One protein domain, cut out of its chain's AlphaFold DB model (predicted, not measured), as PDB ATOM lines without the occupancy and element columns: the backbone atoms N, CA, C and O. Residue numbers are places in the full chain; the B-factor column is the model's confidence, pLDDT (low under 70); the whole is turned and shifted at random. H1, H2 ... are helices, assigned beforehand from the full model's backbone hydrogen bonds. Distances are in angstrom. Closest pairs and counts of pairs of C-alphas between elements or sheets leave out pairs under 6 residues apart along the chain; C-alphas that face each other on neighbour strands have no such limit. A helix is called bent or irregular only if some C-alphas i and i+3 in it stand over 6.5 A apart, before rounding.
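AT A GLANCE: This is residues 28 to 200 of the 717 residues of an uncharacterized protein of Polyangiaceae bacterium (UniProt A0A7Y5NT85). A long rod of helices is built along one bent helix, H1: at one end its second arm, H1b, lies side by side with H2 and H8 and between them, and at the other end the shorter helices H3 to H7 cluster round its first arm, H1a. The printed part has 173 residues with eight named helices, H1 to H8 in chain order, and no named strand; the class is all helix. It is only just extended, close to loose, with a radius of gyration of the C-alphas of 23.8 A and spans of 76 by 32 by 20 A.

IN THESE COORDINATES: Find C-alpha 28 at (-24.689, -26.078, -39.151), where H1, residues 28 to 74, begins. By its hydrogen bonds it was assigned as one helix, but it is bent: C-alphas 52 and 55 are 6.8 A apart. Its arms are H1a, residues 28 to 52, 35.9 A, and H1b, residues 55 to 74, 29.2 A, at a steep tilt of 39 degrees. H2, residues 81 to 104, is 34.3 A long. Then come H3, residues 111 to 120, H4, 125 to 134, H5, 142 to 156, 20.7 A, and the four-residue H6, 160 to 163, and H7, 166 to 169. H8, residues 177 to 199, 33.4 A, ends at C-alpha 199 (-40.165, 33.884, -27.018); it has a kink of 28 degrees near residue 185 and is only just irregular, C-alphas 181 and 184 being 6.7 A apart.

HOW THE PARTS SIT: Start at the hub, H1, touching six other helices. H1b touches H8, closest C-alphas Ala 66 and Leu 194 at 4.7 A, the same way at a shallow tilt of 13 degrees. H1b and H2 form a helical hairpin at 10 degrees, closest C-alphas Val 57 and Ala 95 at 6.2 A; H2 and H8 are apart. Look at residues 38 to 45 of H1a: they touch H3, about perpendicular at 80 degrees, with C-alphas Thr 38 and Gly 112 at 4.7 A. H3 and H4 form a helical hairpin at 28 degrees. H4 touches H5, closest C-alphas Ala 129 and Ile 148 at 4.4 A. H7 touches H1a, C-alphas Val 41 and Ala 166 at 5.3 A; H6 only just touches H3, with 3 pairs of C-alphas within 8 A, the closest His 120 and Thr 163 at 6.0 A. Every O i to N i+4 pair is within hydrogen-bond range in H1a, H2, H3, H4 and H5, against 15 of 16 in H1b and 16 of 19 in H8; H6 and H7 are too short for such a pair.

THE WHOLE: The two C-alphas farthest apart, Thr 77 and Ala 142, are 76.7 A apart. The printed part has no cut, and no link is long. Mean pLDDT of the printed part is 87.3; look for values under 70 at residues 173 to 179, of which 177 to 179 belong to H8.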
ATOM      1  N   GLY A  28     -23.420 -26.646 -39.612       83.12
ATOM      2  CA  GLY A  28     -24.689 -26.078 -39.151       83.12
ATOM      3  C   GLY A  28     -24.494 -24.857 -38.247       83.12
ATOM      4  O   GLY A  28     -25.052 -23.786 -38.508       83.12
ATOM      5  N   GLY A  29     -23.656 -24.971 -37.217       86.38
ATOM      6  CA  GLY A  29     -23.334 -23.869 -36.309       86.38
ATOM      7  C   GLY A  29     -22.549 -22.733 -36.970       86.38
ATOM      8  O   GLY A  29     -22.751 -21.561 -36.630       86.38
ATOM      9  N   VAL A  30     -21.683 -23.027 -37.947       87.81
ATOM     10  CA  VAL A  30     -20.994 -22.006 -38.758       87.81
ATOM     11  C   VAL A  30     -21.978 -21.286 -39.679       87.81
ATOM     12  O   VAL A  30     -22.034 -20.055 -39.643       87.81
ATOM     13  N   LEU A  31     -22.809 -22.009 -40.429       88.62
ATOM     14  CA  LEU A  31     -23.835 -21.432 -41.299       88.62
ATOM     15  C   LEU A  31     -24.826 -20.572 -40.498       88.62
ATOM     16  O   LEU A  31     -25.137 -19.446 -40.890       88.62
ATOM     17  N   GLY A  32     -25.224 -21.020 -39.305       88.69
ATOM     18  CA  GLY A  32     -26.030 -20.237 -38.365       88.69
ATOM     19  C   GLY A  32     -25.319 -18.996 -37.798       88.69
ATOM     20  O   GLY A  32     -25.982 -18.040 -37.385       88.69
ATOM     21  N   ARG A  33     -23.977 -18.946 -37.770       89.81
ATOM     22  CA  ARG A  33     -23.209 -17.714 -37.483       89.81
ATOM     23  C   ARG A  33     -23.169 -16.779 -38.695       89.81
ATOM     24  O   ARG A  33     -23.383 -15.582 -38.516       89.81
ATOM     25  N   ILE A  34     -22.970 -17.314 -39.902       89.38
ATOM     26  CA  ILE A  34     -22.990 -16.557 -41.165       89.38
ATOM     27  C   ILE A  34     -24.359 -15.877 -41.356       89.38
ATOM     28  O   ILE A  34     -24.427 -14.659 -41.511       89.38
ATOM     29  N   GLN A  35     -25.463 -16.619 -41.216       90.75
ATOM     30  CA  GLN A  35     -26.824 -16.072 -41.302       90.75
ATOM     31  C   GLN A  35     -27.095 -14.974 -40.258       90.75
ATOM     32  O   GLN A  35     -27.704 -13.952 -40.581       90.75
ATOM     33  N   ARG A  36     -26.627 -15.146 -39.011       90.62
ATOM     34  CA  ARG A  36     -26.740 -14.111 -37.965       90.62
ATOM     35  C   ARG A  36     -25.956 -12.849 -38.328       90.62
ATOM     36  O   ARG A  36     -26.508 -11.758 -38.203       90.62
ATOM     37  N   ALA A  37     -24.726 -12.981 -38.823       88.62
ATOM     38  CA  ALA A  37     -23.930 -11.846 -39.288       88.62
ATOM     39  C   ALA A  37     -24.630 -11.099 -40.438       88.62
ATOM     40  O   ALA A  37     -24.794  -9.883 -40.357       88.62
ATOM     41  N   THR A  38     -25.145 -11.816 -41.442       90.62
ATOM     42  CA  THR A  38     -25.911 -11.232 -42.557       90.62
ATOM     43  C   THR A  38     -27.157 -10.478 -42.080       90.62
ATOM     44  O   THR A  38     -27.396  -9.358 -42.539       90.62
ATOM     45  N   ARG A  39     -27.923 -11.014 -41.114       90.69
ATOM     46  CA  ARG A  39     -29.079 -10.305 -40.520       90.69
ATOM     47  C   ARG A  39     -28.662  -9.040 -39.762       90.69
ATOM     48  O   ARG A  39     -29.325  -8.014 -39.892       90.69
ATOM     49  N   ILE A  40     -27.557  -9.081 -39.010       90.25
ATOM     50  CA  ILE A  40     -27.008  -7.902 -38.315       90.25
ATOM     51  C   ILE A  40     -26.589  -6.827 -39.330       90.25
ATOM     52  O   ILE A  40     -26.877  -5.649 -39.124       90.25
ATOM     53  N   VAL A  41     -25.968  -7.212 -40.449       90.38
ATOM     54  CA  VAL A  41     -25.613  -6.283 -41.534       90.38
ATOM     55  C   VAL A  41     -26.860  -5.683 -42.185       90.38
ATOM     56  O   VAL A  41     -26.940  -4.466 -42.300       90.38
ATOM     57  N   GLN A  42     -27.876  -6.487 -42.519       91.06
ATOM     58  CA  GLN A  42     -29.153  -5.986 -43.054       91.06
ATOM     59  C   GLN A  42     -29.836  -4.994 -42.098       91.06
ATOM     60  O   GLN A  42     -30.292  -3.935 -42.530       91.06
ATOM     61  N   PHE A  43     -29.866  -5.293 -40.794       91.06
ATOM     62  CA  PHE A  43     -30.392  -4.381 -39.775       91.06
ATOM     63  C   PHE A  43     -29.606  -3.061 -39.734       91.06
ATOM     64  O   PHE A  43     -30.203  -1.984 -39.737       91.06
ATOM     65  N   ARG A  44     -28.268  -3.123 -39.786       90.62
ATOM     66  CA  ARG A  44     -27.406  -1.932 -39.848       90.62
ATOM     67  C   ARG A  44     -27.595  -1.128 -41.134       90.62
ATOM     68  O   ARG A  44     -27.568   0.092 -41.062       90.62
ATOM     69  N   MET A  45     -27.835  -1.764 -42.281       89.38
ATOM     70  CA  MET A  45     -28.142  -1.064 -43.538       89.38
ATOM     71  C   MET A  45     -29.481  -0.314 -43.463       89.38
ATOM     72  O   MET A  45     -29.567   0.823 -43.925       89.38
ATOM     73  N   ARG A  46     -30.508  -0.901 -42.829       90.94
ATOM     74  CA  ARG A  46     -31.781  -0.207 -42.551       90.94
ATOM     75  C   ARG A  46     -31.571   0.975 -41.605       90.94
ATOM     76  O   ARG A  46     -32.019   2.077 -41.907       90.94
ATOM     77  N   LEU A  47     -30.832   0.777 -40.513       90.56
ATOM     78  CA  LEU A  47     -30.521   1.837 -39.550       90.56
ATOM     79  C   LEU A  47     -29.688   2.972 -40.174       90.56
ATOM     80  O   LEU A  47     -29.972   4.137 -39.920       90.56
ATOM     81  N   ALA A  48     -28.722   2.656 -41.040       88.62
ATOM     82  CA  ALA A  48     -27.951   3.643 -41.798       88.62
ATOM     83  C   ALA A  48     -28.841   4.472 -42.742       88.62
ATOM     84  O   ALA A  48     -28.649   5.680 -42.862       88.62
ATOM     85  N   ARG A  49     -29.853   3.854 -43.373       88.62
ATOM     86  CA  ARG A  49     -30.833   4.570 -44.207       88.62
ATOM     87  C   ARG A  49     -31.678   5.544 -43.378       88.62
ATOM     88  O   ARG A  49     -31.851   6.682 -43.798       88.62
ATOM     89  N   VAL A  50     -32.137   5.127 -42.193       91.62
ATOM     90  CA  VAL A  50     -32.841   6.004 -41.236       91.62
ATOM     91  C   VAL A  50     -31.944   7.179 -40.832       91.62
ATOM     92  O   VAL A  50     -32.321   8.327 -41.036       91.62
ATOM     93  N   LEU A  51     -30.719   6.906 -40.365       89.81
ATOM     94  CA  LEU A  51     -29.743   7.930 -39.960       89.81
ATOM     95  C   LEU A  51     -29.339   8.892 -41.091       89.81
ATOM     96  O   LEU A  51     -28.943  10.021 -40.803       89.81
ATOM     97  N   GLY A  52     -29.435   8.459 -42.352       87.56
ATOM     98  CA  GLY A  52     -29.186   9.286 -43.533       87.56
ATOM     99  C   GLY A  52     -30.308  10.281 -43.854       87.56
ATOM    100  O   GLY A  52     -30.004  11.370 -44.343       87.56
ATOM    101  N   ILE A  53     -31.573   9.945 -43.550       89.19
ATOM    102  CA  ILE A  53     -32.730  10.839 -43.763       89.19
ATOM    103  C   ILE A  53     -33.098  11.677 -42.531       89.19
ATOM    104  O   ILE A  53     -33.726  12.725 -42.683       89.19
ATOM    105  N   THR A  54     -32.695  11.268 -41.321       90.38
ATOM    106  CA  THR A  54     -32.941  12.024 -40.079       90.38
ATOM    107  C   THR A  54     -32.535  13.507 -40.185       90.38
ATOM    108  O   THR A  54     -33.339  14.343 -39.762       90.38
ATOM    109  N   PRO A  55     -31.384  13.877 -40.794       89.81
ATOM    110  CA  PRO A  55     -30.997  15.278 -40.963       89.81
ATOM    111  C   PRO A  55     -31.924  16.141 -41.818       89.81
ATOM    112  O   PRO A  55     -31.883  17.359 -41.695       89.81
ATOM    113  N   LEU A  56     -32.752  15.530 -42.669       88.88
ATOM    114  CA  LEU A  56     -33.759  16.227 -43.468       88.88
ATOM    115  C   LEU A  56     -35.093  16.302 -42.711       88.88
ATOM    116  O   LEU A  56     -35.691  17.367 -42.583       88.88
ATOM    117  N   VAL A  57     -35.554  15.162 -42.186       92.81
ATOM    118  CA  VAL A  57     -36.894  15.023 -41.593       92.81
ATOM    119  C   VAL A  57     -37.036  15.829 -40.298       92.81
ATOM    120  O   VAL A  57     -38.069  16.462 -40.085       92.81
ATOM    121  N   VAL A  58     -36.013  15.834 -39.435       92.25
ATOM    122  CA  VAL A  58     -36.102  16.484 -38.115       92.25
ATOM    123  C   VAL A  58     -36.152  18.018 -38.211       92.25
ATOM    124  O   VAL A  58     -37.084  18.587 -37.639       92.25
ATOM    125  N   PRO A  59     -35.258  18.718 -38.944       91.56
ATOM    126  CA  PRO A  59     -35.329  20.177 -39.053       91.56
ATOM    127  C   PRO A  59     -36.604  20.662 -39.754       91.56
ATOM    128  O   PRO A  59     -37.224  21.612 -39.288       91.56
ATOM    129  N   ILE A  60     -37.065  19.965 -40.805       91.94
ATOM    130  CA  ILE A  60     -38.334  20.293 -41.479       91.94
ATOM    131  C   ILE A  60     -39.520  20.148 -40.514       91.94
ATOM    132  O   ILE A  60     -40.370  21.033 -40.457       91.94
ATOM    133  N   GLY A  61     -39.562  19.080 -39.708       93.75
ATOM    134  CA  GLY A  61     -40.585  18.916 -38.672       93.75
ATOM    135  C   GLY A  61     -40.583  20.061 -37.651       93.75
ATOM    136  O   GLY A  61     -41.642  20.592 -37.323       93.75
ATOM    137  N   ILE A  62     -39.400  20.497 -37.204       93.06
ATOM    138  CA  ILE A  62     -39.237  21.635 -36.283       93.06
ATOM    139  C   ILE A  62     -39.725  22.946 -36.922       93.06
ATOM    140  O   ILE A  62     -40.448  23.699 -36.271       93.06
ATOM    141  N   LEU A  63     -39.400  23.204 -38.194       92.06
ATOM    142  CA  LEU A  63     -39.873  24.388 -38.923       92.06
ATOM    143  C   LEU A  63     -41.396  24.395 -39.101       92.06
ATOM    144  O   LEU A  63     -42.020  25.440 -38.930       92.06
ATOM    145  N   LEU A  64     -42.015  23.245 -39.387       94.19
ATOM    146  CA  LEU A  64     -43.475  23.128 -39.483       94.19
ATOM    147  C   LEU A  64     -44.163  23.353 -38.128       94.19
ATOM    148  O   LEU A  64     -45.203  24.010 -38.072       94.19
ATOM    149  N   VAL A  65     -43.571  22.873 -37.027       93.88
ATOM    150  CA  VAL A  65     -44.046  23.173 -35.665       93.88
ATOM    151  C   VAL A  65     -43.907  24.667 -35.360       93.88
ATOM    152  O   VAL A  65     -44.870  25.271 -34.896       93.88
ATOM    153  N   ALA A  66     -42.766  25.288 -35.680       90.38
ATOM    154  CA  ALA A  66     -42.552  26.725 -35.494       90.38
ATOM    155  C   ALA A  66     -43.549  27.569 -36.310       90.38
ATOM    156  O   ALA A  66     -44.137  28.508 -35.776       90.38
ATOM    157  N   ALA A  67     -43.807  27.201 -37.568       90.81
ATOM    158  CA  ALA A  67     -44.802  27.855 -38.414       90.81
ATOM    159  C   ALA A  67     -46.226  27.699 -37.851       90.81
ATOM    160  O   ALA A  67     -46.949  28.685 -37.728       90.81
ATOM    161  N   SER A  68     -46.621  26.492 -37.434       90.00
ATOM    162  CA  SER A  68     -47.933  26.262 -36.812       90.00
ATOM    163  C   SER A  68     -48.091  27.010 -35.481       90.00
ATOM    164  O   SER A  68     -49.193  27.459 -35.169       90.00
ATOM    165  N   LEU A  69     -47.015  27.169 -34.701       89.44
ATOM    166  CA  LEU A  69     -47.018  27.943 -33.457       89.44
ATOM    167  C   LEU A  69     -47.110  29.451 -33.740       89.44
ATOM    168  O   LEU A  69     -47.841  30.154 -33.046       89.44
ATOM    169  N   ALA A  70     -46.461  29.939 -34.804       87.94
ATOM    170  CA  ALA A  70     -46.623  31.312 -35.278       87.94
ATOM    171  C   ALA A  70     -48.074  31.590 -35.705       87.94
ATOM    172  O   ALA A  70     -48.665  32.556 -35.232       87.94
ATOM    173  N   VAL A  71     -48.694  30.723 -36.519       88.31
ATOM    174  CA  VAL A  71     -50.102  30.903 -36.933       88.31
ATOM    175  C   VAL A  71     -51.049  30.855 -35.729       88.31
ATOM    176  O   VAL A  71     -51.946  31.686 -35.653       88.31
ATOM    177  N   HIS A  72     -50.827  29.963 -34.756       87.44
ATOM    178  CA  HIS A  72     -51.599  29.948 -33.506       87.44
ATOM    179  C   HIS A  72     -51.460  31.263 -32.711       87.44
ATOM    180  O   HIS A  72     -52.459  31.784 -32.219       87.44
ATOM    181  N   LYS A  73     -50.251  31.839 -32.629       84.06
ATOM    182  CA  LYS A  73     -50.011  33.126 -31.952       84.06
ATOM    183  C   LYS A  73     -50.627  34.331 -32.674       84.06
ATOM    184  O   LYS A  73     -51.085  35.247 -31.996       84.06
ATOM    185  N   VAL A  74     -50.636  34.357 -34.012       85.19
ATOM    186  CA  VAL A  74     -51.218  35.473 -34.790       85.19
ATOM    187  C   VAL A  74     -52.741  35.343 -34.942       85.19
ATOM    188  O   VAL A  74     -53.452  36.341 -34.863       85.19
ATOM    189  N   TYR A  75     -53.253  34.124 -35.126       83.31
ATOM    190  CA  TYR A  75     -54.661  33.837 -35.423       83.31
ATOM    191  C   TYR A  75     -55.234  32.745 -34.492       83.31
ATOM    192  O   TYR A  75     -55.627  31.669 -34.963       83.31
ATOM    193  N   PRO A  76     -55.337  32.998 -33.170       78.12
ATOM    194  CA  PRO A  76     -55.798  32.002 -32.196       78.12
ATOM    195  C   PRO A  76     -57.232  31.511 -32.457       78.12
ATOM    196  O   PRO A  76     -57.571  30.380 -32.117       78.12
ATOM    197  N   THR A  77     -58.067  32.323 -33.114       78.88
ATOM    198  CA  THR A  77     -59.431  31.957 -33.532       78.88
ATOM    199  C   THR A  77     -59.456  30.923 -34.663       78.88
ATOM    200  O   THR A  77     -60.413  30.161 -34.768       78.88
ATOM    201  N   PHE A  78     -58.423  30.886 -35.516       81.00
ATOM    202  CA  PHE A  78     -58.334  29.967 -36.658       81.00
ATOM    203  C   PHE A  78     -57.675  28.632 -36.277       81.00
ATOM    204  O   PHE A  78     -58.064  27.578 -36.776       81.00
ATOM    205  N   LEU A  79     -56.713  28.660 -35.349       82.31
ATOM    206  CA  LEU A  79     -56.109  27.470 -34.747       82.31
ATOM    207  C   LEU A  79     -56.279  27.496 -33.219       82.31
ATOM    208  O   LEU A  79     -55.374  27.954 -32.522       82.31
ATOM    209  N   PRO A  80     -57.393  26.967 -32.677       86.56
ATOM    210  CA  PRO A  80     -57.558  26.762 -31.237       86.56
ATOM    211  C   PRO A  80     -56.461  25.861 -30.648       86.56
ATOM    212  O   PRO A  80     -55.927  25.003 -31.353       86.56
ATOM    213  N   GLU A  81     -56.179  25.969 -29.344       85.19
ATOM    214  CA  GLU A  81     -55.126  25.185 -28.660       85.19
ATOM    215  C   GLU A  81     -55.238  23.669 -28.949       85.19
ATOM    216  O   GLU A  81     -54.267  23.027 -29.354       85.19
ATOM    217  N   VAL A  82     -56.449  23.100 -28.872       87.38
ATOM    218  CA  VAL A  82     -56.721  21.680 -29.186       87.38
ATOM    219  C   VAL A  82     -56.386  21.323 -30.643       87.38
ATOM    220  O   VAL A  82     -55.923  20.215 -30.920       87.38
ATOM    221  N   ALA A  83     -56.603  22.243 -31.587       87.19
ATOM    222  CA  ALA A  83     -56.247  22.045 -32.991       87.19
ATOM    223  C   ALA A  83     -54.728  22.142 -33.201       87.19
ATOM    224  O   ALA A  83     -54.167  21.297 -33.895       87.19
ATOM    225  N   ALA A  84     -54.052  23.089 -32.542       86.62
ATOM    226  CA  ALA A  84     -52.594  23.211 -32.576       86.62
ATOM    227  C   ALA A  84     -51.904  21.933 -32.059       86.62
ATOM    228  O   ALA A  84     -51.041  21.386 -32.746       86.62
ATOM    229  N   TYR A  85     -52.356  21.369 -30.930       88.50
ATOM    230  CA  TYR A  85     -51.849  20.077 -30.447       88.50
ATOM    231  C   TYR A  85     -52.061  18.943 -31.462       88.50
ATOM    232  O   TYR A  85     -51.139  18.164 -31.704       88.50
ATOM    233  N   ARG A  86     -53.234  18.859 -32.111       92.44
ATOM    234  CA  ARG A  86     -53.487  17.865 -33.175       92.44
ATOM    235  C   ARG A  86     -52.543  18.037 -34.368       92.44
ATOM    236  O   ARG A  86     -52.065  17.034 -34.891       92.44
ATOM    237  N   VAL A  87     -52.240  19.273 -34.771       92.19
ATOM    238  CA  VAL A  87     -51.267  19.565 -35.838       92.19
ATOM    239  C   VAL A  87     -49.855  19.139 -35.424       92.19
ATOM    240  O   VAL A  87     -49.183  18.463 -36.201       92.19
ATOM    241  N   PHE A  88     -49.422  19.427 -34.193       92.31
ATOM    242  CA  PHE A  88     -48.117  18.982 -33.685       92.31
ATOM    243  C   PHE A  88     -47.998  17.450 -33.641       92.31
ATOM    244  O   PHE A  88     -47.006  16.900 -34.125       92.31
ATOM    245  N   PHE A  89     -49.022  16.744 -33.143       92.69
ATOM    246  CA  PHE A  89     -49.066  15.279 -33.189       92.69
ATOM    247  C   PHE A  89     -49.088  14.745 -34.628       92.69
ATOM    248  O   PHE A  89     -48.432  13.744 -34.906       92.69
ATOM    249  N   GLY A  90     -49.769  15.425 -35.556       94.81
ATOM    250  CA  GLY A  90     -49.755  15.098 -36.984       94.81
ATOM    251  C   GLY A  90     -48.359  15.204 -37.605       94.81
ATOM    252  O   GLY A  90     -47.895  14.254 -38.232       94.81
ATOM    253  N   ILE A  91     -47.648  16.314 -37.373       95.00
ATOM    254  CA  ILE A  91     -46.270  16.519 -37.855       95.00
ATOM    255  C   ILE A  91     -45.332  15.452 -37.268       95.00
ATOM    256  O   ILE A  91     -44.559  14.833 -38.004       95.00
ATOM    257  N   ALA A  92     -45.436  15.176 -35.963       92.19
ATOM    258  CA  ALA A  92     -44.654  14.133 -35.302       92.19
ATOM    259  C   ALA A  92     -44.956  12.729 -35.860       92.19
ATOM    260  O   ALA A  92     -44.032  11.951 -36.106       92.19
ATOM    261  N   ALA A  93     -46.228  12.413 -36.125       95.19
ATOM    262  CA  ALA A  93     -46.645  11.146 -36.719       95.19
ATOM    263  C   ALA A  93     -46.131  10.981 -38.160       95.19
ATOM    264  O   ALA A  93     -45.661   9.899 -38.513       95.19
ATOM    265  N   VAL A  94     -46.144  12.037 -38.982       96.06
ATOM    266  CA  VAL A  94     -45.577  12.020 -40.345       96.06
ATOM    267  C   VAL A  94     -44.058  11.832 -40.316       96.06
ATOM    268  O   VAL A  94     -43.528  11.009 -41.070       96.06
ATOM    269  N   ALA A  95     -43.353  12.524 -39.414       94.31
ATOM    270  CA  ALA A  95     -41.912  12.364 -39.230       94.31
ATOM    271  C   ALA A  95     -41.556  10.932 -38.787       94.31
ATOM    272  O   ALA A  95     -40.712  10.281 -39.407       94.31
ATOM    273  N   ALA A  96     -42.257  10.395 -37.782       94.50
ATOM    274  CA  ALA A  96     -42.089   9.015 -37.329       94.50
ATOM    275  C   ALA A  96     -42.398   8.000 -38.445       94.50
ATOM    276  O   ALA A  96     -41.623   7.068 -38.662       94.50
ATOM    277  N   THR A  97     -43.476   8.211 -39.205       95.12
ATOM    278  CA  THR A  97     -43.857   7.350 -40.337       95.12
ATOM    279  C   THR A  97     -42.789   7.363 -41.427       95.12
ATOM    280  O   THR A  97     -42.423   6.303 -41.922       95.12
ATOM    281  N   SER A  98     -42.207   8.520 -41.749       93.38
ATOM    282  CA  SER A  98     -41.104   8.630 -42.719       93.38
ATOM    283  C   SER A  98     -39.874   7.811 -42.301       93.38
ATOM    284  O   SER A  98     -39.293   7.093 -43.119       93.38
ATOM    285  N   LEU A  99     -39.504   7.860 -41.016       93.31
ATOM    286  CA  LEU A  99     -38.394   7.071 -40.466       93.31
ATOM    287  C   LEU A  99     -38.708   5.562 -40.464       93.31
ATOM    288  O   LEU A  99     -37.850   4.756 -40.829       93.31
ATOM    289  N   LEU A 100     -39.942   5.170 -40.126       94.25
ATOM    290  CA  LEU A 100     -40.399   3.777 -40.185       94.25
ATOM    291  C   LEU A 100     -40.418   3.243 -41.626       94.25
ATOM    292  O   LEU A 100     -39.896   2.158 -41.878       94.25
ATOM    293  N   VAL A 101     -40.939   4.009 -42.588       94.75
ATOM    294  CA  VAL A 101     -40.924   3.647 -44.014       94.75
ATOM    295  C   VAL A 101     -39.486   3.451 -44.494       94.75
ATOM    296  O   VAL A 101     -39.187   2.417 -45.086       94.75
ATOM    297  N   ALA A 102     -38.556   4.353 -44.168       91.12
ATOM    298  CA  ALA A 102     -37.144   4.174 -44.520       91.12
ATOM    299  C   ALA A 102     -36.528   2.896 -43.920       91.12
ATOM    300  O   ALA A 102     -35.749   2.210 -44.593       91.12
ATOM    301  N   PHE A 103     -36.903   2.536 -42.689       92.88
ATOM    302  CA  PHE A 103     -36.466   1.298 -42.047       92.88
ATOM    303  C   PHE A 103     -37.038   0.037 -42.722       92.88
ATOM    304  O   PHE A 103     -36.306  -0.937 -42.913       92.88
ATOM    305  N   PHE A 104     -38.322   0.041 -43.092       93.56
ATOM    306  CA  PHE A 104     -39.012  -1.123 -43.661       93.56
ATOM    307  C   PHE A 104     -38.905  -1.257 -45.186       93.56
ATOM    308  O   PHE A 104     -39.118  -2.358 -45.695       93.56
ATOM    309  N   LEU A 105     -38.525  -0.194 -45.909       91.44
ATOM    310  CA  LEU A 105     -38.275  -0.232 -47.354       91.44
ATOM    311  C   LEU A 105     -37.346  -1.407 -47.713       91.44
ATOM    312  O   LEU A 105     -36.294  -1.564 -47.072       91.44
ATOM    313  N   PRO A 106     -37.689  -2.213 -48.737       88.12
ATOM    314  CA  PRO A 106     -36.981  -3.446 -49.033       88.12
ATOM    315  C   PRO A 106     -35.480  -3.222 -49.267       88.12
ATOM    316  O   PRO A 106     -35.009  -2.155 -49.678       88.12
ATOM    317  N   LEU A 107     -34.713  -4.261 -48.951       87.25
ATOM    318  CA  LEU A 107     -33.325  -4.410 -49.374       87.25
ATOM    319  C   LEU A 107     -33.307  -5.400 -50.539       87.25
ATOM    320  O   LEU A 107     -34.192  -6.252 -50.630       87.25
ATOM    321  N   SER A 108     -32.295  -5.314 -51.401       87.06
ATOM    322  CA  SER A 108     -32.079  -6.339 -52.421       87.06
ATOM    323  C   SER A 108     -31.886  -7.726 -51.780       87.06
ATOM    324  O   SER A 108     -31.396  -7.821 -50.641       87.06
ATOM    325  N   PRO A 109     -32.249  -8.815 -52.485       84.06
ATOM    326  CA  PRO A 109     -31.933 -10.172 -52.053       84.06
ATOM    327  C   PRO A 109     -30.452 -10.297 -51.681       84.06
ATOM    328  O   PRO A 109     -29.587  -9.697 -52.317       84.06
ATOM    329  N   ASN A 110     -30.167 -11.023 -50.600       86.75
ATOM    330  CA  ASN A 110     -28.815 -11.270 -50.089       86.75
ATOM    331  C   ASN A 110     -27.942 -10.023 -49.789       86.75
ATOM    332  O   ASN A 110     -26.762 -10.182 -49.490       86.75
ATOM    333  N   ALA A 111     -28.501  -8.800 -49.729       88.56
ATOM    334  CA  ALA A 111     -27.744  -7.546 -49.548       88.56
ATOM    335  C   ALA A 111     -26.695  -7.558 -48.415       88.56
ATOM    336  O   ALA A 111     -25.601  -7.023 -48.579       88.56
ATOM    337  N   GLY A 112     -27.005  -8.178 -47.269       87.88
ATOM    338  CA  GLY A 112     -26.066  -8.269 -46.146       87.88
ATOM    339  C   GLY A 112     -24.921  -9.264 -46.358       87.88
ATOM    340  O   GLY A 112     -23.842  -9.054 -45.813       87.88
ATOM    341  N   ALA A 113     -25.133 -10.308 -47.164       89.44
ATOM    342  CA  ALA A 113     -24.092 -11.256 -47.552       89.44
ATOM    343  C   ALA A 113     -23.164 -10.616 -48.591       89.44
ATOM    344  O   ALA A 113     -21.956 -10.581 -48.388       89.44
ATOM    345  N   VAL A 114     -23.745  -9.970 -49.608       91.44
ATOM    346  CA  VAL A 114     -23.019  -9.212 -50.638       91.44
ATOM    347  C   VAL A 114     -22.160  -8.102 -50.016       91.44
ATOM    348  O   VAL A 114     -21.012  -7.912 -50.412       91.44
ATOM    349  N   ALA A 115     -22.675  -7.390 -49.008       89.25
ATOM    350  CA  ALA A 115     -21.908  -6.375 -48.283       89.25
ATOM    351  C   ALA A 115     -20.736  -6.969 -47.474       89.25
ATOM    352  O   ALA A 115     -19.658  -6.373 -47.448       89.25
ATOM    353  N   LEU A 116     -20.913  -8.140 -46.846       90.06
ATOM    354  CA  LEU A 116     -19.827  -8.854 -46.158       90.06
ATOM    355  C   LEU A 116     -18.773  -9.367 -47.145       90.06
ATOM    356  O   LEU A 116     -17.586  -9.123 -46.928       90.06
ATOM    357  N   ASP A 117     -19.196 -10.010 -48.235       91.62
ATOM    358  CA  ASP A 117     -18.300 -10.545 -49.263       91.62
ATOM    359  C   ASP A 117     -17.464  -9.435 -49.906       91.62
ATOM    360  O   ASP A 117     -16.242  -9.557 -50.003       91.62
ATOM    361  N   LYS A 118     -18.104  -8.317 -50.279       89.81
ATOM    362  CA  LYS A 118     -17.430  -7.156 -50.875       89.81
ATOM    363  C   LYS A 118     -16.443  -6.497 -49.912       89.81
ATOM    364  O   LYS A 118     -15.372  -6.079 -50.338       89.81
ATOM    365  N   HIS A 119     -16.791  -6.381 -48.630       88.44
ATOM    366  CA  HIS A 119     -15.920  -5.740 -47.644       88.44
ATOM    367  C   HIS A 119     -14.713  -6.615 -47.268       88.44
ATOM    368  O   HIS A 119     -13.618  -6.102 -47.048       88.44
ATOM    369  N   HIS A 120     -14.902  -7.932 -47.160       88.12
ATOM    370  CA  HIS A 120     -13.857  -8.859 -46.719       88.12
ATOM    371  C   HIS A 120     -13.097  -9.549 -47.868       88.12
ATOM    372  O   HIS A 120     -12.225 -10.366 -47.585       88.12
ATOM    373  N   GLY A 121     -13.391  -9.213 -49.131       87.31
ATOM    374  CA  GLY A 121     -12.712  -9.780 -50.305       87.31
ATOM    375  C   GLY A 121     -12.968 -11.278 -50.455       87.31
ATOM    376  O   GLY A 121     -12.029 -12.062 -50.551       87.31
ATOM    377  N   LEU A 122     -14.238 -11.683 -50.359       88.00
ATOM    378  CA  LEU A 122     -14.647 -13.093 -50.330       88.00
ATOM    379  C   LEU A 122     -15.304 -13.565 -51.636       88.00
ATOM    380  O   LEU A 122     -15.839 -14.666 -51.660       88.00
ATOM    381  N   ASP A 123     -15.308 -12.753 -52.693       87.62
ATOM    382  CA  ASP A 123     -15.709 -13.139 -54.059       87.62
ATOM    383  C   ASP A 123     -17.062 -13.880 -54.169       87.62
ATOM    384  O   ASP A 123     -17.244 -14.781 -54.983       87.62
ATOM    385  N   GLY A 124     -18.029 -13.511 -53.319       87.12
ATOM    386  CA  GLY A 124     -19.372 -14.103 -53.288       87.12
ATOM    387  C   GLY A 124     -19.509 -15.396 -52.472       87.12
ATOM    388  O   GLY A 124     -20.589 -15.985 -52.463       87.12
ATOM    389  N   ARG A 125     -18.462 -15.852 -51.769       90.75
ATOM    390  CA  ARG A 125     -18.460 -17.104 -50.983       90.75
ATOM    391  C   ARG A 125     -19.600 -17.181 -49.962       90.75
ATOM    392  O   ARG A 125     -20.251 -18.219 -49.874       90.75
ATOM    393  N   LEU A 126     -19.872 -16.116 -49.201       91.81
ATOM    394  CA  LEU A 126     -20.963 -16.118 -48.215       91.81
ATOM    395  C   LEU A 126     -22.338 -16.007 -48.883       91.81
ATOM    396  O   LEU A 126     -23.291 -16.633 -48.423       91.81
ATOM    397  N   THR A 127     -22.440 -15.229 -49.963       93.25
ATOM    398  CA  THR A 127     -23.668 -15.062 -50.754       93.25
ATOM    399  C   THR A 127     -24.098 -16.392 -51.370       93.25
ATOM    400  O   THR A 127     -25.206 -16.850 -51.093       93.25
ATOM    401  N   ASN A 128     -23.193 -17.069 -52.083       92.88
ATOM    402  CA  ASN A 128     -23.431 -18.382 -52.683       92.88
ATOM    403  C   ASN A 128     -23.808 -19.427 -51.622       92.88
ATOM    404  O   ASN A 128     -24.775 -20.162 -51.794       92.88
ATOM    405  N   ALA A 129     -23.102 -19.462 -50.487       91.62
ATOM    406  CA  ALA A 129     -23.407 -20.403 -49.411       91.62
ATOM    407  C   ALA A 129     -24.781 -20.163 -48.762       91.62
ATOM    408  O   ALA A 129     -25.465 -21.124 -48.420       91.62
ATOM    409  N   ILE A 130     -25.219 -18.908 -48.603       91.94
ATOM    410  CA  ILE A 130     -26.568 -18.587 -48.103       91.94
ATOM    411  C   ILE A 130     -27.639 -18.966 -49.134       91.94
ATOM    412  O   ILE A 130     -28.671 -19.525 -48.763       91.94
ATOM    413  N   GLU A 131     -27.395 -18.686 -50.412       92.81
ATOM    414  CA  GLU A 131     -28.337 -18.959 -51.496       92.81
ATOM    415  C   GLU A 131     -28.521 -20.466 -51.716       92.81
ATOM    416  O   GLU A 131     -29.645 -20.965 -51.662       92.81
ATOM    417  N   PHE A 132     -27.432 -21.230 -51.810       93.25
ATOM    418  CA  PHE A 132     -27.482 -22.691 -51.909       93.25
ATOM    419  C   PHE A 132     -28.010 -23.356 -50.630       93.25
ATOM    420  O   PHE A 132     -28.688 -24.381 -50.705       93.25
ATOM    421  N   ALA A 133     -27.782 -22.766 -49.450       89.38
ATOM    422  CA  ALA A 133     -28.391 -23.250 -48.212       89.38
ATOM    423  C   ALA A 133     -29.921 -23.089 -48.182       89.38
ATOM    424  O   ALA A 133     -30.576 -23.823 -47.439       89.38
ATOM    425  N   SER A 134     -30.497 -22.175 -48.975       89.25
ATOM    426  CA  SER A 134     -31.956 -22.026 -49.093       89.25
ATOM    427  C   SER A 134     -32.618 -23.155 -49.896       89.25
ATOM    428  O   SER A 134     -33.791 -23.451 -49.681       89.25
ATOM    429  N   VAL A 135     -31.855 -23.843 -50.756       92.31
ATOM    430  CA  VAL A 135     -32.308 -25.042 -51.475       92.31
ATOM    431  C   VAL A 135     -32.430 -26.215 -50.484       92.31
ATOM    432  O   VAL A 135     -31.504 -26.427 -49.687       92.31
ATOM    433  N   PRO A 136     -33.525 -27.005 -50.506       91.88
ATOM    434  CA  PRO A 136     -33.669 -28.198 -49.670       91.88
ATOM    435  C   PRO A 136     -32.529 -29.200 -49.889       91.88
ATOM    436  O   PRO A 136     -32.117 -29.431 -51.022       91.88
ATOM    437  N   ALA A 137     -32.040 -29.838 -48.821       85.94
ATOM    438  CA  ALA A 137     -30.834 -30.675 -48.875       85.94
ATOM    439  C   ALA A 137     -30.886 -31.790 -49.943       85.94
ATOM    440  O   ALA A 137     -29.899 -32.004 -50.637       85.94
ATOM    441  N   GLY A 138     -32.045 -32.434 -50.139       87.00
ATOM    442  CA  GLY A 138     -32.240 -33.470 -51.165       87.00
ATOM    443  C   GLY A 138     -32.315 -32.969 -52.617       87.00
ATOM    444  O   GLY A 138     -32.453 -33.782 -53.521       87.00
ATOM    445  N   GLN A 139     -32.253 -31.653 -52.848       91.00
ATOM    446  CA  GLN A 139     -32.273 -31.018 -54.176       91.00
ATOM    447  C   GLN A 139     -30.973 -30.253 -54.490       91.00
ATOM    448  O   GLN A 139     -30.843 -29.674 -55.568       91.00
ATOM    449  N   ARG A 140     -30.000 -30.233 -53.569       91.44
ATOM    450  CA  ARG A 140     -28.699 -29.588 -53.793       91.44
ATOM    451  C   ARG A 140     -27.838 -30.444 -54.712       91.44
ATOM    452  O   ARG A 140     -27.706 -31.648 -54.507       91.44
ATOM    453  N   THR A 141     -27.188 -29.814 -55.684       94.06
ATOM    454  CA  THR A 141     -26.133 -30.483 -56.455       94.06
ATOM    455  C   THR A 141     -24.876 -30.658 -55.596       94.06
ATOM    456  O   THR A 141     -24.662 -29.921 -54.630       94.06
ATOM    457  N   ALA A 142     -23.994 -31.590 -55.969       90.38
ATOM    458  CA  ALA A 142     -22.712 -31.774 -55.281       90.38
ATOM    459  C   ALA A 142     -21.872 -30.478 -55.243       90.38
ATOM    460  O   ALA A 142     -21.217 -30.198 -54.243       90.38
ATOM    461  N   LEU A 143     -21.954 -29.648 -56.291       91.56
ATOM    462  CA  LEU A 143     -21.283 -28.346 -56.363       91.56
ATOM    463  C   LEU A 143     -21.901 -27.316 -55.400       91.56
ATOM    464  O   LEU A 143     -21.167 -26.576 -54.749       91.56
ATOM    465  N   MET A 144     -23.232 -27.295 -55.254       91.38
ATOM    466  CA  MET A 144     -23.910 -26.450 -54.260       91.38
ATOM    467  C   MET A 144     -23.500 -26.820 -52.832       91.38
ATOM    468  O   MET A 144     -23.242 -25.931 -52.022       91.38
ATOM    469  N   GLN A 145     -23.410 -28.118 -52.525       92.25
ATOM    470  CA  GLN A 145     -22.981 -28.582 -51.206       92.25
ATOM    471  C   GLN A 145     -21.498 -28.257 -50.955       92.25
ATOM    472  O   GLN A 145     -21.181 -27.656 -49.932       92.25
ATOM    473  N   ALA A 146     -20.616 -28.513 -51.929       89.56
ATOM    474  CA  ALA A 146     -19.199 -28.157 -51.840       89.56
ATOM    475  C   ALA A 146     -18.971 -26.653 -51.594       89.56
ATOM    476  O   ALA A 146     -18.120 -26.292 -50.788       89.56
ATOM    477  N   ALA A 147     -19.758 -25.768 -52.219       90.06
ATOM    478  CA  ALA A 147     -19.666 -24.323 -51.996       90.06
ATOM    479  C   ALA A 147     -20.134 -23.887 -50.587       90.06
ATOM    480  O   ALA A 147     -19.561 -22.960 -50.007       90.06
ATOM    481  N   ILE A 148     -21.139 -24.558 -50.005       90.44
ATOM    482  CA  ILE A 148     -21.547 -24.341 -48.604       90.44
ATOM    483  C   ILE A 148     -20.418 -24.771 -47.657       90.44
ATOM    484  O   ILE A 148     -20.073 -24.032 -46.727       90.44
ATOM    485  N   ASP A 149     -19.827 -25.936 -47.912       90.12
ATOM    486  CA  ASP A 149     -18.783 -26.528 -47.077       90.12
ATOM    487  C   ASP A 149     -17.469 -25.726 -47.174       90.12
ATOM    488  O   ASP A 149     -16.833 -25.447 -46.154       90.12
ATOM    489  N   GLU A 150     -17.103 -25.242 -48.366       90.75
ATOM    490  CA  GLU A 150     -15.969 -24.335 -48.592       90.75
ATOM    491  C   GLU A 150     -16.152 -23.006 -47.839       90.75
ATOM    492  O   GLU A 150     -15.246 -22.549 -47.140       90.75
ATOM    493  N   ALA A 151     -17.333 -22.382 -47.916       89.62
ATOM    494  CA  ALA A 151     -17.596 -21.141 -47.191       89.62
ATOM    495  C   ALA A 151     -17.569 -21.345 -45.665       89.62
ATOM    496  O   ALA A 151     -17.016 -20.518 -44.933       89.62
ATOM    497  N   CYS A 152     -18.123 -22.456 -45.170       91.00
ATOM    498  CA  CYS A 152     -18.131 -22.758 -43.741       91.00
ATOM    499  C   CYS A 152     -16.731 -23.090 -43.207       91.00
ATOM    500  O   CYS A 152     -16.342 -22.569 -42.161       91.00
ATOM    501  N   THR A 153     -15.932 -23.880 -43.924       89.62
ATOM    502  CA  THR A 153     -14.535 -24.164 -43.546       89.62
ATOM    503  C   THR A 153     -13.671 -22.897 -43.582       89.62
ATOM    504  O   THR A 153     -12.957 -22.617 -42.616       89.62
ATOM    505  N   TYR A 154     -13.813 -22.054 -44.611       88.62
ATOM    506  CA  TYR A 154     -13.121 -20.763 -44.722       88.62
ATOM    507  C   TYR A 154     -13.443 -19.814 -43.554       88.62
ATOM    508  O   TYR A 154     -12.551 -19.152 -43.016       88.62
ATOM    509  N   VAL A 155     -14.715 -19.742 -43.139       88.38
ATOM    510  CA  VAL A 155     -15.155 -18.924 -41.995       88.38
ATOM    511  C   VAL A 155     -14.729 -19.534 -40.659       88.38
ATOM    512  O   VAL A 155     -14.371 -18.788 -39.750       88.38
ATOM    513  N   ALA A 156     -14.741 -20.862 -40.520       87.75
ATOM    514  CA  ALA A 156     -14.323 -21.551 -39.299       87.75
ATOM    515  C   ALA A 156     -12.817 -21.402 -39.029       87.75
ATOM    516  O   ALA A 156     -12.424 -21.188 -37.884       87.75
ATOM    517  N   ALA A 157     -11.989 -21.440 -40.076       86.62
ATOM    518  CA  ALA A 157     -10.534 -21.328 -39.987       86.62
ATOM    519  C   ALA A 157     -10.015 -19.905 -39.682       86.62
ATOM    520  O   ALA A 157      -8.804 -19.697 -39.597       86.62
ATOM    521  N   ARG A 158     -10.889 -18.890 -39.573       86.31
ATOM    522  CA  ARG A 158     -10.490 -17.473 -39.504       86.31
ATOM    523  C   ARG A 158     -11.243 -16.697 -38.417       86.31
ATOM    524  O   ARG A 158     -12.415 -16.961 -38.155       86.31
ATOM    525  N   PRO A 159     -10.612 -15.689 -37.785       82.12
ATOM    526  CA  PRO A 159     -11.261 -14.912 -36.736       82.12
ATOM    527  C   PRO A 159     -12.439 -14.108 -37.298       82.12
ATOM    528  O   PRO A 159     -12.285 -13.373 -38.273       82.12
ATOM    529  N   SER A 160     -13.585 -14.170 -36.613       76.62
ATOM    530  CA  SER A 160     -14.852 -13.523 -37.004       76.62
ATOM    531  C   SER A 160     -14.721 -12.049 -37.421       76.62
ATOM    532  O   SER A 160     -15.440 -11.612 -38.314       76.62
ATOM    533  N   LYS A 161     -13.781 -11.281 -36.850       75.81
ATOM    534  CA  LYS A 161     -13.539  -9.877 -37.237       75.81
ATOM    535  C   LYS A 161     -13.040  -9.704 -38.686       75.81
ATOM    536  O   LYS A 161     -13.268  -8.648 -39.266       75.81
ATOM    537  N   ARG A 162     -12.365 -10.711 -39.264       75.50
ATOM    538  CA  ARG A 162     -11.819 -10.696 -40.638       75.50
ATOM    539  C   ARG A 162     -12.758 -11.298 -41.694       75.50
ATOM    540  O   ARG A 162     -12.443 -11.190 -42.871       75.50
ATOM    541  N   THR A 163     -13.861 -11.931 -41.295       76.19
ATOM    542  CA  THR A 163     -14.780 -12.648 -42.208       76.19
ATOM    543  C   THR A 163     -16.248 -12.248 -42.047       76.19
ATOM    544  O   THR A 163     -16.985 -12.221 -43.023       76.19
ATOM    545  N   LEU A 164     -16.678 -11.919 -40.826       84.25
ATOM    546  CA  LEU A 164     -18.062 -11.604 -40.450       84.25
ATOM    547  C   LEU A 164     -18.154 -10.237 -39.742       84.25
ATOM    548  O   LEU A 164     -18.982 -10.030 -38.852       84.25
ATOM    549  N   GLY A 165     -17.268  -9.302 -40.099       84.38
ATOM    550  CA  GLY A 165     -17.114  -7.982 -39.486       84.38
ATOM    551  C   GLY A 165     -18.239  -7.008 -39.844       84.38
ATOM    552  O   GLY A 165     -18.006  -5.989 -40.492       84.38
ATOM    553  N   ALA A 166     -19.455  -7.279 -39.363       82.12
ATOM    554  CA  ALA A 166     -20.670  -6.529 -39.691       82.12
ATOM    555  C   ALA A 166     -20.570  -5.006 -39.476       82.12
ATOM    556  O   ALA A 166     -21.243  -4.233 -40.159       82.12
ATOM    557  N   ALA A 167     -19.735  -4.565 -38.528       80.06
ATOM    558  CA  ALA A 167     -19.566  -3.151 -38.222       80.06
ATOM    559  C   ALA A 167     -18.833  -2.355 -39.309       80.06
ATOM    560  O   ALA A 167     -19.126  -1.173 -39.486       80.06
ATOM    561  N   VAL A 168     -17.915  -3.014 -40.020       79.69
ATOM    562  CA  VAL A 168     -17.069  -2.411 -41.056       79.69
ATOM    563  C   VAL A 168     -17.688  -2.615 -42.445       79.69
ATOM    564  O   VAL A 168     -17.633  -1.716 -43.272       79.69
ATOM    565  N   ALA A 169     -18.392  -3.735 -42.657       79.88
ATOM    566  CA  ALA A 169     -19.160  -3.998 -43.877       79.88
ATOM    567  C   ALA A 169     -20.413  -3.109 -44.036       79.88
ATOM    568  O   ALA A 169     -20.770  -2.739 -45.151       79.88
ATOM    569  N   ALA A 170     -21.074  -2.742 -42.929       81.94
ATOM    570  CA  ALA A 170     -22.172  -1.768 -42.905       81.94
ATOM    571  C   ALA A 170     -21.904  -0.663 -41.859       81.94
ATOM    572  O   ALA A 170     -22.416  -0.723 -40.728       81.94
ATOM    573  N   PRO A 171     -21.083   0.346 -42.201       81.44
ATOM    574  CA  PRO A 171     -20.866   1.522 -41.365       81.44
ATOM    575  C   PRO A 171     -22.134   2.387 -41.332       81.44
ATOM    576  O   PRO A 171     -22.660   2.777 -42.371       81.44
ATOM    577  N   LEU A 172     -22.611   2.720 -40.129       77.88
ATOM    578  CA  LEU A 172     -23.883   3.437 -39.941       77.88
ATOM    579  C   LEU A 172     -23.885   4.861 -40.518       77.88
ATOM    580  O   LEU A 172     -24.947   5.376 -40.849       77.88
ATOM    581  N   PHE A 173     -22.705   5.473 -40.655       68.69
ATOM    582  CA  PHE A 173     -22.555   6.878 -41.034       68.69
ATOM    583  C   PHE A 173     -21.923   7.114 -42.412       68.69
ATOM    584  O   PHE A 173     -21.851   8.263 -42.826       68.69
ATOM    585  N   ALA A 174     -21.486   6.091 -43.161       65.25
ATOM    586  CA  ALA A 174     -20.707   6.324 -44.390       65.25
ATOM    587  C   ALA A 174     -21.491   7.049 -45.498       65.25
ATOM    588  O   ALA A 174     -20.960   7.955 -46.130       65.25
ATOM    589  N   ALA A 175     -22.771   6.711 -45.688       58.94
ATOM    590  CA  ALA A 175     -23.667   7.462 -46.577       58.94
ATOM    591  C   ALA A 175     -24.171   8.778 -45.948       58.94
ATOM    592  O   ALA A 175     -24.760   9.610 -46.630       58.94
ATOM    593  N   ALA A 176     -23.960   8.960 -44.642       59.44
ATOM    594  CA  ALA A 176     -24.498  10.066 -43.868       59.44
ATOM    595  C   ALA A 176     -23.482  11.193 -43.622       59.44
ATOM    596  O   ALA A 176     -23.915  12.242 -43.173       59.44
ATOM    597  N   ILE A 177     -22.184  11.038 -43.928       65.44
ATOM    598  CA  ILE A 177     -21.135  12.038 -43.613       65.44
ATOM    599  C   ILE A 177     -21.504  13.440 -44.129       65.44
ATOM    600  O   ILE A 177     -21.438  14.408 -43.377       65.44
ATOM    601  N   VAL A 178     -21.962  13.539 -45.382       65.06
ATOM    602  CA  VAL A 178     -22.386  14.812 -46.000       65.06
ATOM    603  C   VAL A 178     -23.709  15.316 -45.403       65.06
ATOM    604  O   VAL A 178     -23.832  16.489 -45.066       65.06
ATOM    605  N   SER A 179     -24.684  14.423 -45.199       67.94
ATOM    606  CA  SER A 179     -25.998  14.750 -44.614       67.94
ATOM    607  C   SER A 179     -25.880  15.240 -43.157       67.94
ATOM    608  O   SER A 179     -26.530  16.200 -42.754       67.94
ATOM    609  N   TRP A 180     -24.978  14.644 -42.374       78.44
ATOM    610  CA  TRP A 180     -24.673  15.029 -40.994       78.44
ATOM    611  C   TRP A 180     -23.840  16.305 -40.889       78.44
ATOM    612  O   TRP A 180     -23.949  16.996 -39.882       78.44
ATOM    613  N   TRP A 181     -23.071  16.663 -41.920       79.50
ATOM    614  CA  TRP A 181     -22.453  17.990 -42.028       79.50
ATOM    615  C   TRP A 181     -23.500  19.095 -42.226       79.50
ATOM    616  O   TRP A 181     -23.383  20.172 -41.646       79.50
ATOM    617  N   LEU A 182     -24.561  18.812 -42.988       76.88
ATOM    618  CA  LEU A 182     -25.696  19.722 -43.168       76.88
ATOM    619  C   LEU A 182     -26.665  19.721 -41.973       76.88
ATOM    620  O   LEU A 182     -27.429  20.672 -41.809       76.88
ATOM    621  N   PHE A 183     -26.629  18.699 -41.111       82.88
ATOM    622  CA  PHE A 183     -27.522  18.612 -39.956       82.88
ATOM    623  C   PHE A 183     -27.428  19.810 -38.998       82.88
ATOM    624  O   PHE A 183     -28.472  20.409 -38.758       82.88
ATOM    625  N   PRO A 184     -26.254  20.230 -38.474       82.94
ATOM    626  CA  PRO A 184     -26.177  21.426 -37.634       82.94
ATOM    627  C   PRO A 184     -26.568  22.694 -38.404       82.94
ATOM    628  O   PRO A 184     -27.243  23.550 -37.837       82.94
ATOM    629  N   LEU A 185     -26.224  22.788 -39.696       86.31
ATOM    630  CA  LEU A 185     -26.559  23.936 -40.546       86.31
ATOM    631  C   LEU A 185     -28.076  24.131 -40.705       86.31
ATOM    632  O   LEU A 185     -28.531  25.266 -40.767       86.31
ATOM    633  N   LEU A 186     -28.860  23.047 -40.742       86.38
ATOM    634  CA  LEU A 186     -30.326  23.101 -40.801       86.38
ATOM    635  C   LEU A 186     -30.976  23.123 -39.412       86.38
ATOM    636  O   LEU A 186     -31.972  23.817 -39.201       86.38
ATOM    637  N   LEU A 187     -30.433  22.379 -38.446       89.75
ATOM    638  CA  LEU A 187     -31.007  22.238 -37.109       89.75
ATOM    639  C   LEU A 187     -30.891  23.533 -36.298       89.75
ATOM    640  O   LEU A 187     -31.875  23.936 -35.686       89.75
ATOM    641  N   VAL A 188     -29.730  24.198 -36.310       88.62
ATOM    642  CA  VAL A 188     -29.500  25.436 -35.544       88.62
ATOM    643  C   VAL A 188     -30.489  26.551 -35.920       88.62
ATOM    644  O   VAL A 188     -31.151  27.043 -35.007       88.62
ATOM    645  N   PRO A 189     -30.690  26.930 -37.201       85.94
ATOM    646  CA  PRO A 189     -31.696  27.933 -37.549       85.94
ATOM    647  C   PRO A 189     -33.130  27.437 -37.329       85.94
ATOM    648  O   PRO A 189     -33.981  28.238 -36.967       85.94
ATOM    649  N   SER A 190     -33.415  26.135 -37.467       85.94
ATOM    650  CA  SER A 190     -34.760  25.596 -37.193       85.94
ATOM    651  C   SER A 190     -35.129  25.697 -35.709       85.94
ATOM    652  O   SER A 190     -36.221  26.143 -35.363       85.94
ATOM    653  N   VAL A 191     -34.202  25.331 -34.817       88.38
ATOM    654  CA  VAL A 191     -34.359  25.468 -33.360       88.38
ATOM    655  C   VAL A 191     -34.330  26.941 -32.947       88.38
ATOM    656  O   VAL A 191     -35.125  27.344 -32.105       88.38
ATOM    657  N   GLY A 192     -33.481  27.760 -33.574       86.94
ATOM    658  CA  GLY A 192     -33.448  29.211 -33.377       86.94
ATOM    659  C   GLY A 192     -34.768  29.884 -33.757       86.94
ATOM    660  O   GLY A 192     -35.276  30.691 -32.989       86.94
ATOM    661  N   MET A 193     -35.374  29.492 -34.882       86.88
ATOM    662  CA  MET A 193     -36.690  29.963 -35.319       86.88
ATOM    663  C   MET A 193     -37.798  29.505 -34.365       86.88
ATOM    664  O   MET A 193     -38.625  30.318 -33.962       86.88
ATOM    665  N   LEU A 194     -37.801  28.235 -33.940       88.75
ATOM    666  CA  LEU A 194     -38.754  27.749 -32.935       88.75
ATOM    667  C   LEU A 194     -38.609  28.509 -31.607       88.75
ATOM    668  O   LEU A 194     -39.616  28.896 -31.017       88.75
ATOM    669  N   GLY A 195     -37.378  28.758 -31.154       84.62
ATOM    670  CA  GLY A 195     -37.077  29.548 -29.959       84.62
ATOM    671  C   GLY A 195     -37.537  31.000 -30.085       84.62
ATOM    672  O   GLY A 195     -38.239  31.488 -29.206       84.62
ATOM    673  N   LEU A 196     -37.231  31.660 -31.205       84.81
ATOM    674  CA  LEU A 196     -37.656  33.028 -31.497       84.81
ATOM    675  C   LEU A 196     -39.182  33.129 -31.501       84.81
ATOM    676  O   LEU A 196     -39.729  33.929 -30.752       84.81
ATOM    677  N   VAL A 197     -39.887  32.270 -32.245       84.94
ATOM    678  CA  VAL A 197     -41.361  32.249 -32.267       84.94
ATOM    679  C   VAL A 197     -41.943  31.903 -30.887       84.94
ATOM    680  O   VAL A 197     -42.989  32.436 -30.518       84.94
ATOM    681  N   SER A 198     -41.273  31.072 -30.081       80.12
ATOM    682  CA  SER A 198     -41.704  30.753 -28.708       80.12
ATOM    683  C   SER A 198     -41.575  31.953 -27.766       80.12
ATOM    684  O   SER A 198     -42.529  32.254 -27.051       80.12
ATOM    685  N   VAL A 199     -40.454  32.679 -27.824       80.69
ATOM    686  CA  VAL A 199     -40.165  33.884 -27.018       80.69
ATOM    687  C   VAL A 199     -40.912  35.126 -27.526       80.69
ATOM    688  O   VAL A 199     -41.123  36.064 -26.765       80.69
ATOM    689  N   PHE A 200     -41.364  35.142 -28.784       75.50
ATOM    690  CA  PHE A 200     -42.128  36.254 -29.352       75.50
ATOM    691  C   PHE A 200     -43.527  36.341 -28.720       75.50
ATOM    692  O   PHE A 200     -44.497  35.739 -29.191       75.50
TER     693      PHE A 200